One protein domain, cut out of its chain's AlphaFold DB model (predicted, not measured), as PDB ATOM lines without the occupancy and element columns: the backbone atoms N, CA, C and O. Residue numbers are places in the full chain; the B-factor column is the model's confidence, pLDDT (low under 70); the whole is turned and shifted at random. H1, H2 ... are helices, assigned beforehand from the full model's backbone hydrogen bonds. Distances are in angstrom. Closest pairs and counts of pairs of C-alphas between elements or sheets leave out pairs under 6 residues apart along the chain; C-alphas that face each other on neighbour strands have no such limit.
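What this domain is: This is residues 9 to 67 of the 68 residues of the protein "RelB/DinJ family addiction module antitoxin" of Bifidobacterium catenulatum subsp. kashiwanohense JCM 15439 = DSM 21854 (UniProt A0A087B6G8). Three separate helices are strung along an open chain, with H1 at one end of the long axis and H2 and H3 toward the other. After H1 the chain folds back beside it, then stretches out to H2 and on to H3. The printed part has 59 residues, with three named helices in the order H1, H2, H3 and no named strand, an all-helix class. It is extended, with a radius of gyration of the C-alphas of 18.6 A, and only just elongated, spanning 51 by 26 by 17 A.

Where its parts are: Find C-alpha 9 at (-21.612, 40.452, -22.563); from there H1, residues 9 to 22, runs 20.0 A. H2, residues 36 to 48, runs 18.6 A from C-alpha 36 at (9.005, 30.149, -22.869). H3, residues 59 to 66, ends at C-alpha 66 at (20.868, 46.439, -35.628).

How they stand to each other: H1, H2 and H3 are apart from one another. In each, every O i to N i+4 pair is within hydrogen-bond range. Residues 30 to 55 and 57 to 64 stand free.

The domain as a whole: The farthest C-alphas, of Ser 9 and Pro 53, are 51.6 A apart. The printed part has no cut. The link from H1 to H2 is long, and in it residues 27 to 32 have pLDDT under 70.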
ATOM      1  N   SER A   9     -21.219  39.375 -21.653       79.81
ATOM      2  CA  SER A   9     -21.612  40.452 -22.563       79.81
ATOM      3  C   SER A   9     -20.924  41.784 -22.229       79.81
ATOM      4  O   SER A   9     -20.543  42.533 -23.137       79.81
ATOM      5  N   SER A  10     -20.693  42.056 -20.942       79.56
ATOM      6  CA  SER A  10     -20.007  43.258 -20.456       79.56
ATOM      7  C   SER A  10     -18.513  43.227 -20.779       79.56
ATOM      8  O   SER A  10     -17.978  44.217 -21.285       79.56
ATOM      9  N   VAL A  11     -17.855  42.080 -20.570       78.06
ATOM     10  CA  VAL A  11     -16.430  41.881 -20.903       78.06
ATOM     11  C   VAL A  11     -16.197  42.044 -22.404       78.06
ATOM     12  O   VAL A  11     -15.322  42.795 -22.834       78.06
ATOM     13  N   THR A  12     -17.045  41.411 -23.213       82.81
ATOM     14  CA  THR A  12     -16.958  41.478 -24.677       82.81
ATOM     15  C   THR A  12     -17.125  42.914 -25.177       82.81
ATOM     16  O   THR A  12     -16.331  43.402 -25.981       82.81
ATOM     17  N   ARG A  13     -18.123  43.640 -24.657       85.62
ATOM     18  CA  ARG A  13     -18.367  45.043 -25.023       85.62
ATOM     19  C   ARG A  13     -17.203  45.956 -24.636       85.62
ATOM     20  O   ARG A  13     -16.870  46.864 -25.398       85.62
ATOM     21  N   ALA A  14     -16.599  45.739 -23.469       82.06
ATOM     22  CA  ALA A  14     -15.439  46.504 -23.022       82.06
ATOM     23  C   ALA A  14     -14.233  46.295 -23.952       82.06
ATOM     24  O   ALA A  14     -13.617  47.276 -24.372       82.06
ATOM     25  N   PHE A  15     -13.962  45.051 -24.357       81.38
ATOM     26  CA  PHE A  15     -12.881  44.734 -25.296       81.38
ATOM     27  C   PHE A  15     -13.081  45.370 -26.666       81.38
ATOM     28  O   PHE A  15     -12.164  46.017 -27.169       81.38
ATOM     29  N   TYR A  16     -14.279  45.283 -27.245       85.19
ATOM     30  CA  TYR A  16     -14.535  45.924 -28.536       85.19
ATOM     31  C   TYR A  16     -14.392  47.446 -28.479       85.19
ATOM     32  O   TYR A  16     -13.835  48.045 -29.398       85.19
ATOM     33  N   ARG A  17     -14.833  48.084 -27.387       85.81
ATOM     34  CA  ARG A  17     -14.615  49.525 -27.195       85.81
ATOM     35  C   ARG A  17     -13.135  49.874 -27.112       85.81
ATOM     36  O   ARG A  17     -12.732  50.889 -27.667       85.81
ATOM     37  N   GLN A  18     -12.338  49.053 -26.433       83.00
ATOM     38  CA  GLN A  18     -10.901  49.269 -26.339       83.00
ATOM     39  C   GLN A  18     -10.220  49.132 -27.705       83.00
ATOM     40  O   GLN A  18      -9.446  50.012 -28.070       83.00
ATOM     41  N   ILE A  19     -10.572  48.104 -28.485       86.88
ATOM     42  CA  ILE A  19     -10.061  47.908 -29.853       86.88
ATOM     43  C   ILE A  19     -10.354  49.130 -30.712       86.88
ATOM     44  O   ILE A  19      -9.441  49.704 -31.295       86.88
ATOM     45  N   ALA A  20     -11.621  49.546 -30.763       87.88
ATOM     46  CA  ALA A  20     -12.047  50.649 -31.616       87.88
ATOM     47  C   ALA A  20     -11.421  51.989 -31.202       87.88
ATOM     48  O   ALA A  20     -11.124  52.821 -32.053       87.88
ATOM     49  N   ARG A  21     -11.217  52.209 -29.897       88.31
ATOM     50  CA  ARG A  21     -10.613  53.442 -29.379       88.31
ATOM     51  C   ARG A  21      -9.102  53.492 -29.591       88.31
ATOM     52  O   ARG A  21      -8.563  54.561 -29.846       88.31
ATOM     53  N   GLU A  22      -8.420  52.368 -29.404       87.50
ATOM     54  CA  GLU A  22      -6.957  52.326 -29.286       87.50
ATOM     55  C   GLU A  22      -6.271  51.719 -30.514       87.50
ATOM     56  O   GLU A  22      -5.044  51.691 -30.558       87.50
ATOM     57  N   ASN A  23      -7.039  51.225 -31.493       85.62
ATOM     58  CA  ASN A  23      -6.543  50.521 -32.681       85.62
ATOM     59  C   ASN A  23      -5.526  49.417 -32.343       85.62
ATOM     60  O   ASN A  23      -4.571  49.177 -33.079       85.62
ATOM     61  N   ARG A  24      -5.724  48.738 -31.208       79.94
ATOM     62  CA  ARG A  24      -4.856  47.655 -30.732       79.94
ATOM     63  C   ARG A  24      -5.663  46.559 -30.056       79.94
ATOM     64  O   ARG A  24      -6.753  46.799 -29.537       79.94
ATOM     65  N   ILE A  25      -5.095  45.358 -30.041       81.75
ATOM     66  CA  ILE A  25      -5.659  44.222 -29.311       81.75
ATOM     67  C   ILE A  25      -5.689  44.584 -27.813       81.75
ATOM     68  O   ILE A  25      -4.675  45.066 -27.298       81.75
ATOM     69  N   PRO A  26      -6.816  44.387 -27.100       79.31
ATOM     70  CA  PRO A  26      -6.890  44.653 -25.675       79.31
ATOM     71  C   PRO A  26      -5.885  43.757 -24.971       79.31
ATOM     72  O   PRO A  26      -5.938  42.535 -25.115       79.31
ATOM     73  N   LEU A  27      -4.972  44.358 -24.209       66.44
ATOM     74  CA  LEU A  27      -4.126  43.598 -23.299       66.44
ATOM     75  C   LEU A  27      -5.070  42.941 -22.287       66.44
ATOM     76  O   LEU A  27      -5.744  43.618 -21.511       66.44
ATOM     77  N   SER A  28      -5.224  41.628 -22.416       64.56
ATOM     78  CA  SER A  28      -6.255  40.857 -21.735       64.56
ATOM     79  C   SER A  28      -6.124  40.923 -20.213       64.56
ATOM     80  O   SER A  28      -5.026  41.050 -19.682       64.56
ATOM     81  N   LEU A  29      -7.231  40.704 -19.498       52.38
ATOM     82  CA  LEU A  29      -7.209  40.405 -18.056       52.38
ATOM     83  C   LEU A  29      -6.684  38.988 -17.751       52.38
ATOM     84  O   LEU A  29      -6.396  38.654 -16.605       52.38
ATOM     85  N   SER A  30      -6.585  38.128 -18.768       56.19
ATOM     86  CA  SER A  30      -5.951  36.818 -18.666       56.19
ATOM     87  C   SER A  30      -4.437  36.941 -18.781       56.19
ATOM     88  O   SER A  30      -3.929  37.671 -19.631       56.19
ATOM     89  N   ARG A  31      -3.714  36.148 -17.989       51.97
ATOM     90  CA  ARG A  31      -2.300  35.874 -18.235       51.97
ATOM     91  C   ARG A  31      -2.224  35.031 -19.506       51.97
ATOM     92  O   ARG A  31      -2.363  33.814 -19.433       51.97
ATOM     93  N   GLN A  32      -2.040  35.644 -20.673       59.03
ATOM     94  CA  GLN A  32      -1.334  34.904 -21.714       59.03
ATOM     95  C   GLN A  32       0.028  34.567 -21.109       59.03
ATOM     96  O   GLN A  32       0.731  35.465 -20.640       59.03
ATOM     97  N   SER A  33       0.341  33.277 -20.990       70.88
ATOM     98  CA  SER A  33       1.669  32.873 -20.545       70.88
ATOM     99  C   SER A  33       2.653  33.431 -21.560       70.88
ATOM    100  O   SER A  33       2.546  33.133 -22.750       70.88
ATOM    101  N   ILE A  34       3.567  34.274 -21.084       78.62
ATOM    102  CA  ILE A  34       4.699  34.751 -21.874       78.62
ATOM    103  C   ILE A  34       5.360  33.515 -22.516       78.62
ATOM    104  O   ILE A  34       5.524  32.514 -21.808       78.62
ATOM    105  N   PRO A  35       5.680  33.532 -23.826       86.94
ATOM    106  CA  PRO A  35       6.341  32.402 -24.473       86.94
ATOM    107  C   PRO A  35       7.592  31.981 -23.697       86.94
ATOM    108  O   PRO A  35       8.314  32.842 -23.197       86.94
ATOM    109  N   ALA A  36       7.858  30.674 -23.618       87.69
ATOM    110  CA  ALA A  36       9.005  30.149 -22.869       87.69
ATOM    111  C   ALA A  36      10.327  30.781 -23.336       87.69
ATOM    112  O   ALA A  36      11.083  31.271 -22.512       87.69
ATOM    113  N   GLU A  37      10.516  30.927 -24.650       90.31
ATOM    114  CA  GLU A  37      11.680  31.605 -25.238       90.31
ATOM    115  C   GLU A  37      11.858  33.046 -24.729       90.31
ATOM    116  O   GLU A  37      12.969  33.494 -24.462       90.31
ATOM    117  N   THR A  38      10.758  33.788 -24.556       89.62
ATOM    118  CA  THR A  38      10.817  35.150 -24.013       89.62
ATOM    119  C   THR A  38      11.184  35.140 -22.529       89.62
ATOM    120  O   THR A  38      11.895  36.035 -22.083       89.62
ATOM    121  N   LEU A  39      10.725  34.147 -21.761       90.44
ATOM    122  CA  LEU A  39      11.132  33.980 -20.362       90.44
ATOM    123  C   LEU A  39      12.618  33.625 -20.258       90.44
ATOM    124  O   LEU A  39      13.332  34.283 -19.506       90.44
ATOM    125  N   ASP A  40      13.090  32.683 -21.074       92.94
ATOM    126  CA  ASP A  40      14.491  32.260 -21.115       92.94
ATOM    127  C   ASP A  40      15.414  33.436 -21.469       92.94
ATOM    128  O   ASP A  40      16.414  33.676 -20.791       92.94
ATOM    129  N   ALA A  41      15.044  34.240 -22.473       91.81
ATOM    130  CA  ALA A  41      15.798  35.434 -22.851       91.81
ATOM    131  C   ALA A  41      15.839  36.487 -21.726       91.81
ATOM    132  O   ALA A  41      16.867  37.131 -21.502       91.81
ATOM    133  N   LEU A  42      14.733  36.675 -20.995       91.38
ATOM    134  CA  LEU A  42      14.693  37.585 -19.849       91.38
ATOM    135  C   LEU A  42      15.581  37.093 -18.704       91.38
ATOM    136  O   LEU A  42      16.253  37.908 -18.065       91.38
ATOM    137  N   ASP A  43      15.595  35.788 -18.447       92.81
ATOM    138  CA  ASP A  43      16.423  35.194 -17.404       92.81
ATOM    139  C   ASP A  43      17.915  35.255 -17.771       92.81
ATOM    140  O   ASP A  43      18.717  35.686 -16.941       92.81
ATOM    141  N   GLU A  44      18.288  35.007 -19.030       89.69
ATOM    142  CA  GLU A  44      19.661  35.204 -19.519       89.69
ATOM    143  C   GLU A  44      20.144  36.651 -19.298       89.69
ATOM    144  O   GLU A  44      21.257  36.897 -18.813       89.69
ATOM    145  N   VAL A  45      19.304  37.636 -19.630       89.31
ATOM    146  CA  VAL A  45      19.630  39.056 -19.425       89.31
ATOM    147  C   VAL A  45      19.781  39.369 -17.937       89.31
ATOM    148  O   VAL A  45      20.715  40.078 -17.555       89.31
ATOM    149  N   ARG A  46      18.910  38.823 -17.078       89.69
ATOM    150  CA  ARG A  46      18.998  38.990 -15.618       89.69
ATOM    151  C   ARG A  46      20.288  38.416 -15.048       89.69
ATOM    152  O   ARG A  46      20.895  39.051 -14.190       89.69
ATOM    153  N   GLU A  47      20.738  37.260 -15.527       89.81
ATOM    154  CA  GLU A  47      21.984  36.646 -15.061       89.81
ATOM    155  C   GLU A  47      23.227  37.468 -15.415       89.81
ATOM    156  O   GLU A  47      24.209  37.462 -14.658       89.81
ATOM    157  N   LYS A  48      23.190  38.166 -16.555       85.62
ATOM    158  CA  LYS A  48      24.276  39.016 -17.065       85.62
ATOM    159  C   LYS A  48      24.227  40.447 -16.526       85.62
ATOM    160  O   LYS A  48      25.256  41.133 -16.542       85.62
ATOM    161  N   ALA A  49      23.073  40.895 -16.034       82.69
ATOM    162  CA  ALA A  49      22.876  42.239 -15.504       82.69
ATOM    163  C   ALA A  49      23.888  42.546 -14.383       82.69
ATOM    164  O   ALA A  49      23.993  41.829 -13.390       82.69
ATOM    165  N   GLY A  50      24.676  43.609 -14.567       77.06
ATOM    166  CA  GLY A  50      25.708  44.040 -13.617       77.06
ATOM    167  C   GLY A  50      27.029  43.261 -13.669       77.06
ATOM    168  O   GLY A  50      27.994  43.695 -13.046       77.06
ATOM    169  N   LYS A  51      27.112  42.157 -14.426       85.69
ATOM    170  CA  LYS A  51      28.358  41.386 -14.620       85.69
ATOM    171  C   LYS A  51      29.081  41.739 -15.915       85.69
ATOM    172  O   LYS A  51      30.296  41.586 -15.999       85.69
ATOM    173  N   VAL A  52      28.338  42.187 -16.924       84.38
ATOM    174  CA  VAL A  52      28.867  42.516 -18.251       84.38
ATOM    175  C   VAL A  52      28.676  44.013 -18.502       84.38
ATOM    176  O   VAL A  52      27.577  44.523 -18.259       84.38
ATOM    177  N   PRO A  53      29.711  44.742 -18.963       84.44
ATOM    178  CA  PRO A  53      29.548  46.137 -19.345       84.44
ATOM    179  C   PRO A  53      28.563  46.268 -20.523       84.44
ATOM    180  O   PRO A  53      28.460  45.346 -21.339       84.44
ATOM    181  N   PRO A  54      27.848  47.400 -20.646       85.88
ATOM    182  CA  PRO A  54      26.944  47.637 -21.767       85.88
ATOM    183  C   PRO A  54      27.687  47.526 -23.099       85.88
ATOM    184  O   PRO A  54      28.785  48.064 -23.244       85.88
ATOM    185  N   ARG A  55      27.075  46.850 -24.078       88.75
ATOM    186  CA  ARG A  55      27.659  46.697 -25.419       88.75
ATOM    187  C   ARG A  55      27.705  48.018 -26.192       88.75
ATOM    188  O   ARG A  55      28.661  48.232 -26.923       88.75
ATOM    189  N   PHE A  56      26.695  48.870 -26.022       92.56
ATOM    190  CA  PHE A  56      26.540  50.135 -26.743       92.56
ATOM    191  C   PHE A  56      26.478  51.304 -25.759       92.56
ATOM    192  O   PHE A  56      25.948  51.158 -24.652       92.56
ATOM    193  N   LYS A  57      27.016  52.460 -26.157       91.94
ATOM    194  CA  LYS A  57      27.046  53.686 -25.340       91.94
ATOM    195  C   LYS A  57      25.926  54.661 -25.695       91.94
ATOM    196  O   LYS A  57      25.545  55.464 -24.847       91.94
ATOM    197  N   THR A  58      25.415  54.604 -26.924       94.12
ATOM    198  CA  THR A  58      24.341  55.474 -27.420       94.12
ATOM    199  C   THR A  58      23.273  54.669 -28.160       94.12
ATOM    200  O   THR A  58      23.495  53.522 -28.550       94.12
ATOM    201  N   ALA A  59      22.092  55.270 -28.334       92.19
ATOM    202  CA  ALA A  59      21.019  54.666 -29.119       92.19
ATOM    203  C   ALA A  59      21.403  54.549 -30.604       92.19
ATOM    204  O   ALA A  59      21.148  53.510 -31.201       92.19
ATOM    205  N   ASP A  60      22.079  55.560 -31.161       94.75
ATOM    206  CA  ASP A  60      22.513  55.566 -32.566       94.75
ATOM    207  C   ASP A  60      23.460  54.395 -32.877       94.75
ATOM    208  O   ASP A  60      23.239  53.669 -33.838       94.75
ATOM    209  N   GLU A  61      24.443  54.131 -32.006       95.81
ATOM    210  CA  GLU A  61      25.366  52.992 -32.143       95.81
ATOM    211  C   GLU A  61      24.619  51.645 -32.124       95.81
ATOM    212  O   GLU A  61      24.947  50.713 -32.863       95.81
ATOM    213  N   MET A  62      23.588  51.538 -31.280       95.12
ATOM    214  CA  MET A  62      22.741  50.351 -31.212       95.12
ATOM    215  C   MET A  62      21.921  50.176 -32.497       95.12
ATOM    216  O   MET A  62      21.863  49.062 -33.015       95.12
ATOM    217  N   PHE A  63      21.301  51.240 -33.014       96.19
ATOM    218  CA  PHE A  63      20.506  51.191 -34.244       96.19
ATOM    219  C   PHE A  63      21.367  50.848 -35.462       96.19
ATOM    220  O   PHE A  63      21.033  49.914 -36.191       96.19
ATOM    221  N   GLU A  64      22.539  51.477 -35.600       95.19
ATOM    222  CA  GLU A  64      23.524  51.136 -36.632       95.19
ATOM    223  C   GLU A  64      23.931  49.656 -36.562       95.19
ATOM    224  O   GLU A  64      23.976  48.972 -37.585       95.19
ATOM    225  N   SER A  65      24.166  49.119 -35.356       94.56
ATOM    226  CA  SER A  65      24.497  47.698 -35.175       94.56
ATOM    227  C   SER A  65      23.326  46.751 -35.463       94.56
ATOM    228  O   SER A  65      23.576  45.575 -35.740       94.56
ATOM    229  N   LEU A  66      22.079  47.211 -35.336       93.50
ATOM    230  CA  LEU A  66      20.868  46.439 -35.628       93.50
ATOM    231  C   LEU A  66      20.436  46.564 -37.098       93.50
ATOM    232  O   LEU A  66      19.630  45.757 -37.557       93.50
ATOM    233  N   GLY A  67      20.992  47.534 -37.831       93.50
ATOM    234  CA  GLY A  67      20.669  47.800 -39.231       93.50
ATOM    235  C   GLY A  67      19.267  48.377 -39.437       93.50
ATOM    236  O   GLY A  67      18.655  48.094 -40.470       93.50
TER     237      GLY A  67